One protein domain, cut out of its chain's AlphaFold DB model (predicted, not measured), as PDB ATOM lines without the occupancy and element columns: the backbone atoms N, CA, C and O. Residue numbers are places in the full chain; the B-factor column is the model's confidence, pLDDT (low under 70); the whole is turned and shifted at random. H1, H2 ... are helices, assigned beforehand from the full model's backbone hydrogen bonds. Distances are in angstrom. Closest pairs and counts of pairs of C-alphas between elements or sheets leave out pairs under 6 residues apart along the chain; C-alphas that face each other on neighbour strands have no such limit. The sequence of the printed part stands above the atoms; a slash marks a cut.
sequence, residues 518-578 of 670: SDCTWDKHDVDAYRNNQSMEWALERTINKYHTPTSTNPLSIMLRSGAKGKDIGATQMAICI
ATOM      1  N   SER A 518     140.269 144.939 180.723       87.44
ATOM      2  CA  SER A 518     141.691 144.672 180.450       87.44
ATOM      3  C   SER A 518     142.473 144.226 181.686       87.44
ATOM      4  O   SER A 518     143.371 143.396 181.578       87.44
ATOM      5  N   ASP A 519     142.101 144.724 182.862       86.94
ATOM      6  CA  ASP A 519     142.780 144.426 184.125       86.94
ATOM      7  C   ASP A 519     142.557 142.969 184.560       86.94
ATOM      8  O   ASP A 519     143.382 142.378 185.263       86.94
ATOM      9  N   CYS A 520     141.474 142.368 184.069       84.25
ATOM     10  CA  CYS A 520     141.062 140.991 184.311       84.25
ATOM     11  C   CYS A 520     141.533 140.021 183.211       84.25
ATOM     12  O   CYS A 520     141.184 138.844 183.249       84.25
ATOM     13  N   THR A 521     142.281 140.498 182.207       81.62
ATOM     14  CA  THR A 521     142.731 139.669 181.078       81.62
ATOM     15  C   THR A 521     144.146 139.133 181.245       81.62
ATOM     16  O   THR A 521     144.990 139.670 181.971       81.62
ATOM     17  N   TRP A 522     144.404 138.031 180.548       75.56
ATOM     18  CA  TRP A 522     145.694 137.365 180.521       75.56
ATOM     19  C   TRP A 522     146.450 137.582 179.227       75.56
ATOM     20  O   TRP A 522     145.864 137.837 178.175       75.56
ATOM     21  N   ASP A 523     147.770 137.465 179.328       77.00
ATOM     22  CA  ASP A 523     148.649 137.539 178.175       77.00
ATOM     23  C   ASP A 523     148.434 136.295 177.311       77.00
ATOM     24  O   ASP A 523     148.256 135.186 177.821       77.00
ATOM     25  N   LYS A 524     148.443 136.470 175.986       75.81
ATOM     26  CA  LYS A 524     148.137 135.386 175.033       75.81
ATOM     27  C   LYS A 524     148.993 134.137 175.270       75.81
ATOM     28  O   LYS A 524     148.479 133.027 175.212       75.81
ATOM     29  N   HIS A 525     150.263 134.336 175.622       77.94
ATOM     30  CA  HIS A 525     151.198 133.265 175.956       77.94
ATOM     31  C   HIS A 525     150.705 132.381 177.112       77.94
ATOM     32  O   HIS A 525     150.810 131.160 177.048       77.94
ATOM     33  N   ASP A 526     150.153 132.978 178.169       74.62
ATOM     34  CA  ASP A 526     149.691 132.218 179.328       74.62
ATOM     35  C   ASP A 526     148.374 131.478 179.041       74.62
ATOM     36  O   ASP A 526     148.156 130.380 179.554       74.62
ATOM     37  N   VAL A 527     147.524 132.031 178.168       76.00
ATOM     38  CA  VAL A 527     146.320 131.346 177.667       76.00
ATOM     39  C   VAL A 527     146.702 130.130 176.819       76.00
ATOM     40  O   VAL A 527     146.102 129.063 176.957       76.00
ATOM     41  N   ASP A 528     147.724 130.257 175.973       77.69
ATOM     42  CA  ASP A 528     148.235 129.143 175.170       77.69
ATOM     43  C   ASP A 528     148.918 128.075 176.035       77.69
ATOM     44  O   ASP A 528     148.714 126.881 175.816       77.69
ATOM     45  N   ALA A 529     149.649 128.475 177.078       80.06
ATOM     46  CA  ALA A 529     150.205 127.546 178.059       80.06
ATOM     47  C   ALA A 529     149.104 126.785 178.821       80.06
ATOM     48  O   ALA A 529     149.212 125.573 179.022       80.06
ATOM     49  N   TYR A 530     148.006 127.461 179.177       80.62
ATOM     50  CA  TYR A 530     146.861 126.818 179.816       80.62
ATOM     51  C   TYR A 530     146.210 125.752 178.925       80.62
ATOM     52  O   TYR A 530     145.851 124.681 179.420       80.62
ATOM     53  N   ARG A 531     146.102 125.989 177.607       76.81
ATOM     54  CA  ARG A 531     145.523 125.015 176.660       76.81
ATOM     55  C   ARG A 531     146.219 123.653 176.702       76.81
ATOM     56  O   ARG A 531     145.555 122.653 176.438       76.81
ATOM     57  N   ASN A 532     147.503 123.617 177.065       78.44
ATOM     58  CA  ASN A 532     148.302 122.394 177.134       78.44
ATOM     59  C   ASN A 532     148.197 121.662 178.485       78.44
ATOM     60  O   ASN A 532     148.339 120.444 178.511       78.44
ATOM     61  N   ASN A 533     147.932 122.372 179.590       76.19
ATOM     62  CA  ASN A 533     147.919 121.795 180.944       76.19
ATOM     63  C   ASN A 533     146.508 121.605 181.539       76.19
ATOM     64  O   ASN A 533     146.349 120.761 182.413       76.19
ATOM     65  N   GLN A 534     145.506 122.385 181.099       74.69
ATOM     66  CA  GLN A 534     144.076 122.330 181.479       74.69
ATOM     67  C   GLN A 534     143.777 121.950 182.946       74.69
ATOM     68  O   GLN A 534     142.850 121.194 183.232       74.69
ATOM     69  N   SER A 535     144.553 122.489 183.891       83.00
ATOM     70  CA  SER A 535     144.386 122.254 185.328       83.00
ATOM     71  C   SER A 535     144.025 123.548 186.051       83.00
ATOM     72  O   SER A 535     144.647 124.590 185.827       83.00
ATOM     73  N   MET A 536     143.036 123.470 186.946       82.44
ATOM     74  CA  MET A 536     142.614 124.596 187.785       82.44
ATOM     75  C   MET A 536     143.711 125.012 188.776       82.44
ATOM     76  O   MET A 536     143.876 126.195 189.053       82.44
ATOM     77  N   GLU A 537     144.482 124.054 189.288       85.12
ATOM     78  CA  GLU A 537     145.576 124.313 190.234       85.12
ATOM     79  C   GLU A 537     146.688 125.116 189.558       85.12
ATOM     80  O   GLU A 537     147.114 126.151 190.069       85.12
ATOM     81  N   TRP A 538     147.067 124.697 188.347       86.31
ATOM     82  CA  TRP A 538     148.033 125.415 187.517       86.31
ATOM     83  C   TRP A 538     147.549 126.837 187.192       86.31
ATOM     84  O   TRP A 538     148.302 127.807 187.295       86.31
ATOM     85  N   ALA A 539     146.266 126.976 186.839       84.06
ATOM     86  CA  ALA A 539     145.641 128.261 186.536       84.06
ATOM     87  C   ALA A 539     145.655 129.205 187.755       84.06
ATOM     88  O   ALA A 539     145.941 130.398 187.624       84.06
ATOM     89  N   LEU A 540     145.392 128.672 188.949       85.25
ATOM     90  CA  LEU A 540     145.394 129.424 190.199       85.25
ATOM     91  C   LEU A 540     146.800 129.895 190.587       85.25
ATOM     92  O   LEU A 540     146.984 131.078 190.858       85.25
ATOM     93  N   GLU A 541     147.799 129.014 190.541       86.50
ATOM     94  CA  GLU A 541     149.192 129.369 190.840       86.50
ATOM     95  C   GLU A 541     149.689 130.498 189.929       86.50
ATOM     96  O   GLU A 541     150.277 131.490 190.369       86.50
ATOM     97  N   ARG A 542     149.393 130.392 188.634       83.94
ATOM     98  CA  ARG A 542     149.801 131.390 187.650       83.94
ATOM     99  C   ARG A 542     149.038 132.721 187.825       83.94
ATOM    100  O   ARG A 542     149.627 133.784 187.629       83.94
ATOM    101  N   THR A 543     147.792 132.680 188.310       83.38
ATOM    102  CA  THR A 543     147.002 133.863 188.731       83.38
ATOM    103  C   THR A 543     147.590 134.553 189.939       83.38
ATOM    104  O   THR A 543     147.748 135.776 189.919       83.38
ATOM    105  N   ILE A 544     147.992 133.790 190.949       85.12
ATOM    106  CA  ILE A 544     148.667 134.339 192.119       85.12
ATOM    107  C   ILE A 544     149.952 135.042 191.678       85.12
ATOM    108  O   ILE A 544     150.125 136.217 191.982       85.12
ATOM    109  N   ASN A 545     150.784 134.393 190.861       85.12
ATOM    110  CA  ASN A 545     152.043 134.972 190.385       85.12
ATOM    111  C   ASN A 545     151.863 136.299 189.624       85.12
ATOM    112  O   ASN A 545     152.661 137.221 189.808       85.12
ATOM    113  N   LYS A 546     150.810 136.422 188.804       82.56
ATOM    114  CA  LYS A 546     150.515 137.647 188.044       82.56
ATOM    115  C   LYS A 546     149.948 138.769 188.916       82.56
ATOM    116  O   LYS A 546     150.346 139.923 188.774       82.56
ATOM    117  N   TYR A 547     148.987 138.459 189.784       83.31
ATOM    118  CA  TYR A 547     148.262 139.482 190.543       83.31
ATOM    119  C   TYR A 547     148.863 139.782 191.919       83.31
ATOM    120  O   TYR A 547     148.524 140.809 192.495       83.31
ATOM    121  N   HIS A 548     149.782 138.969 192.440       83.19
ATOM    122  CA  HIS A 548     150.477 139.238 193.708       83.19
ATOM    123  C   HIS A 548     151.844 139.901 193.523       83.19
ATOM    124  O   HIS A 548     152.587 140.067 194.489       83.19
ATOM    125  N   THR A 549     152.184 140.327 192.302       80.38
ATOM    126  CA  THR A 549     153.458 141.003 192.053       80.38
ATOM    127  C   THR A 549     153.515 142.349 192.802       80.38
ATOM    128  O   THR A 549     152.638 143.193 192.591       80.38
ATOM    129  N   PRO A 550     154.546 142.603 193.639       68.94
ATOM    130  CA  PRO A 550     154.624 143.785 194.503       68.94
ATOM    131  C   PRO A 550     154.577 145.139 193.796       68.94
ATOM    132  O   PRO A 550     154.202 146.139 194.401       68.94
ATOM    133  N   THR A 551     154.967 145.174 192.526       69.56
ATOM    134  CA  THR A 551     155.078 146.379 191.697       69.56
ATOM    135  C   THR A 551     153.846 146.638 190.833       69.56
ATOM    136  O   THR A 551     153.807 147.634 190.113       69.56
ATOM    137  N   SER A 552     152.849 145.751 190.866       75.94
ATOM    138  CA  SER A 552     151.674 145.870 190.008       75.94
ATOM    139  C   SER A 552     150.780 147.024 190.459       75.94
ATOM    140  O   SER A 552     150.320 147.066 191.598       75.94
ATOM    141  N   THR A 553     150.504 147.943 189.537       80.06
ATOM    142  CA  THR A 553     149.543 149.044 189.706       80.06
ATOM    143  C   THR A 553     148.139 148.670 189.233       80.06
ATOM    144  O   THR A 553     147.246 149.517 189.215       80.06
ATOM    145  N   ASN A 554     147.932 147.410 188.833       87.62
ATOM    146  CA  ASN A 554     146.644 146.919 188.373       87.62
ATOM    147  C   ASN A 554     145.607 147.008 189.522       87.62
ATOM    148  O   ASN A 554     145.835 146.420 190.582       87.62
ATOM    149  N   PRO A 555     144.452 147.671 189.325       89.75
ATOM    150  CA  PRO A 555     143.398 147.779 190.336       89.75
ATOM    151  C   PRO A 555     142.919 146.428 190.892       89.75
ATOM    152  O   PRO A 555     142.712 146.300 192.096       89.75
ATOM    153  N   LEU A 556     142.820 145.386 190.056       89.88
ATOM    154  CA  LEU A 556     142.466 144.034 190.505       89.88
ATOM    155  C   LEU A 556     143.541 143.438 191.425       89.88
ATOM    156  O   LEU A 556     143.215 142.806 192.427       89.88
ATOM    157  N   SER A 557     144.819 143.673 191.111       89.31
ATOM    158  CA  SER A 557     145.943 143.262 191.965       89.31
ATOM    159  C   SER A 557     145.874 143.953 193.326       89.31
ATOM    160  O   SER A 557     146.003 143.297 194.356       89.31
ATOM    161  N   ILE A 558     145.585 145.257 193.339       89.81
ATOM    162  CA  ILE A 558     145.416 146.040 194.568       89.81
ATOM    163  C   ILE A 558     144.259 145.487 195.408       89.81
ATOM    164  O   ILE A 558     144.424 145.272 196.607       89.81
ATOM    165  N   MET A 559     143.100 145.209 194.808       91.12
ATOM    166  CA  MET A 559     141.935 144.672 195.525       91.12
ATOM    167  C   MET A 559     142.204 143.297 196.157       91.12
ATOM    168  O   MET A 559     141.810 143.067 197.302       91.12
ATOM    169  N   LEU A 560     142.903 142.409 195.437       90.38
ATOM    170  CA  LEU A 560     143.272 141.078 195.930       90.38
ATOM    171  C   LEU A 560     144.315 141.160 197.050       90.38
ATOM    172  O   LEU A 560     144.097 140.607 198.124       90.38
ATOM    173  N   ARG A 561     145.404 141.914 196.843       88.69
ATOM    174  CA  ARG A 561     146.511 142.030 197.808       88.69
ATOM    175  C   ARG A 561     146.134 142.807 199.064       88.69
ATOM    176  O   ARG A 561     146.560 142.439 200.152       88.69
ATOM    177  N   SER A 562     145.320 143.853 198.929       89.50
ATOM    178  CA  SER A 562     144.778 144.578 200.087       89.50
ATOM    179  C   SER A 562     143.786 143.730 200.887       89.50
ATOM    180  O   SER A 562     143.530 144.026 202.048       89.50
ATOM    181  N   GLY A 563     143.199 142.690 200.281       89.25
ATOM    182  CA  GLY A 563     142.137 141.879 200.876       89.25
ATOM    183  C   GLY A 563     140.771 142.577 200.923       89.25
ATOM    184  O   GLY A 563     139.826 142.042 201.520       89.25
ATOM    185  N   ALA A 564     140.644 143.761 200.310       88.56
ATOM    186  CA  ALA A 564     139.438 144.583 200.330       88.56
ATOM    187  C   ALA A 564     138.220 143.841 199.765       88.56
ATOM    188  O   ALA A 564     137.181 143.747 200.429       88.56
ATOM    189  N   LYS A 565     138.353 143.276 198.557       88.81
ATOM    190  CA  LYS A 565     137.321 142.459 197.909       88.81
ATOM    191  C   LYS A 565     137.925 141.595 196.806       88.81
ATOM    192  O   LYS A 565     138.774 142.050 196.051       88.81
ATOM    193  N   GLY A 566     137.425 140.369 196.680       86.19
ATOM    194  CA  GLY A 566     137.902 139.395 195.700       86.19
ATOM    195  C   GLY A 566     138.634 138.225 196.352       86.19
ATOM    196  O   GLY A 566     139.094 138.306 197.487       86.19
ATOM    197  N   LYS A 567     138.674 137.106 195.633       89.19
ATOM    198  CA  LYS A 567     139.467 135.920 195.961       89.19
ATOM    199  C   LYS A 567     140.211 135.499 194.706       89.19
ATOM    200  O   LYS A 567     139.672 135.668 193.610       89.19
ATOM    201  N   ASP A 568     141.358 134.861 194.881       89.00
ATOM    202  CA  ASP A 568     142.202 134.417 193.767       89.00
ATOM    203  C   ASP A 568     141.442 133.516 192.806       89.00
ATOM    204  O   ASP A 568     141.481 133.730 191.602       89.00
ATOM    205  N   ILE A 569     140.633 132.596 193.342       90.19
ATOM    206  CA  ILE A 569     139.789 131.725 192.523       90.19
ATOM    207  C   ILE A 569     138.839 132.515 191.617       90.19
ATOM    208  O   ILE A 569     138.691 132.172 190.454       90.19
ATOM    209  N   GLY A 570     138.245 133.608 192.103       89.75
ATOM    210  CA  GLY A 570     137.349 134.435 191.297       89.75
ATOM    211  C   GLY A 570     138.096 135.134 190.162       89.75
ATOM    212  O   GLY A 570     137.623 135.136 189.028       89.75
ATOM    213  N   ALA A 571     139.296 135.651 190.442       88.25
ATOM    214  CA  ALA A 571     140.156 136.239 189.420       88.25
ATOM    215  C   ALA A 571     140.581 135.199 188.366       88.25
ATOM    216  O   ALA A 571     140.504 135.476 187.168       88.25
ATOM    217  N   THR A 572     140.923 133.977 188.791       88.62
ATOM    218  CA  THR A 572     141.223 132.847 187.897       88.62
ATOM    219  C   THR A 572     140.035 132.516 186.993       88.62
ATOM    220  O   THR A 572     140.206 132.356 185.785       88.62
ATOM    221  N   GLN A 573     138.820 132.463 187.548       89.94
ATOM    222  CA  GLN A 573     137.597 132.141 186.802       89.94
ATOM    223  C   GLN A 573     137.205 133.220 185.793       89.94
ATOM    224  O   GLN A 573     136.712 132.920 184.701       89.94
ATOM    225  N   MET A 574     137.451 134.483 186.133       88.62
ATOM    226  CA  MET A 574     137.256 135.596 185.210       88.62
ATOM    227  C   MET A 574     138.224 135.535 184.030       88.62
ATOM    228  O   MET A 574     137.808 135.777 182.897       88.62
ATOM    229  N   ALA A 575     139.485 135.183 184.292       82.94
ATOM    230  CA  ALA A 575     140.562 135.291 183.320       82.94
ATOM    231  C   ALA A 575     140.788 134.025 182.471       82.94
ATOM    232  O   ALA A 575     140.886 134.131 181.248       82.94
ATOM    233  N   ILE A 576     140.847 132.835 183.085       83.44
ATOM    234  CA  ILE A 576     141.386 131.605 182.466       83.44
ATOM    235  C   ILE A 576     140.326 130.523 182.281       83.44
ATOM    236  O   ILE A 576     140.019 130.157 181.149       83.44
ATOM    237  N   CYS A 577     139.763 130.016 183.378       87.62
ATOM    238  CA  CYS A 577     138.824 128.904 183.351       87.62
ATOM    239  C   CYS A 577     137.959 128.866 184.606       87.62
ATOM    240  O   CYS A 577     138.422 129.166 185.705       87.62
ATOM    241  N   ILE A 578     136.698 128.465 184.452       88.38
ATOM    242  CA  ILE A 578     135.785 128.345 185.594       88.38
ATOM    243  C   ILE A 578     136.110 127.101 186.442       88.38
ATOM    244  O   ILE A 578     135.995 127.138 187.672       88.38
TER     245      ILE A 578
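AT A GLANCE: This is residues 518 to 578 of the 670 residues of the protein "DNA-directed RNA polymerase" of Linnemannia elongata AG-77 (UniProt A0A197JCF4). The longest helix, H2, is the middle piece of an elongated body: H4 crosses it at nearly a right angle, H3 stands crosswise at its last residue, and H1 runs back alongside it, with few contacts between the two. H3 and H4 run nearly antiparallel, both crosswise to H2. The printed part has 61 residues with four named helices, H1, H2, H3 and H4 in chain order, and no named strand; its class is all helix. It is compact, with a radius of gyration of the C-alphas of 11.0 A, and spans 32 by 18 by 17 A.

HOW THE PARTS SIT: H2, residues 536 to 547, touches H4, residues 568 to 575, with its residues 539 to 544 alone. Their lines are about perpendicular at 88 degrees, and their closest C-alphas, of Leu 540 and Thr 572, are 5.9 A apart. H2 touches H3, residues 555 to 562, with residue 547 alone, about perpendicular at 83 degrees; the closest C-alphas, of Tyr 547 and Ser 557, are 4.7 A apart. H1, residues 524 to 533, is close to H2 but not clearly touching, at a shallow tilt of 24 degrees, opposite ways; the closest C-alphas, of Tyr 530 and Ala 539, are 7.0 A apart. H3 and H4 are close but not clearly touching, at a shallow tilt of 10 degrees, opposite ways, with the C-alphas of Leu 560 and Asp 568 closest at 7.1 A. H1 is apart from H3 and H4. Each O i to N i+4 pair is within hydrogen-bond range in H2, H3 and H4, and 5 of 6 are in H1.

IN THESE COORDINATES: H2 measures 16.2 A from C-alpha 536 to C-alpha 547 at (148.262, 139.482, 190.543). H1 measures 14.8 A and begins with C-alpha 524 at (148.137, 135.386, 175.033). H3 measures 10.4 A. H4 measures 10.6 A and ends with C-alpha 575 at (140.562, 135.291, 183.320).

THE WHOLE: The two C-alphas farthest apart, of Asn 532 and Ala 564, are 33.3 A apart. The printed part has no cut and no long link. Mean pLDDT of the printed part is 83.8; residues 550 to 551 are under 70.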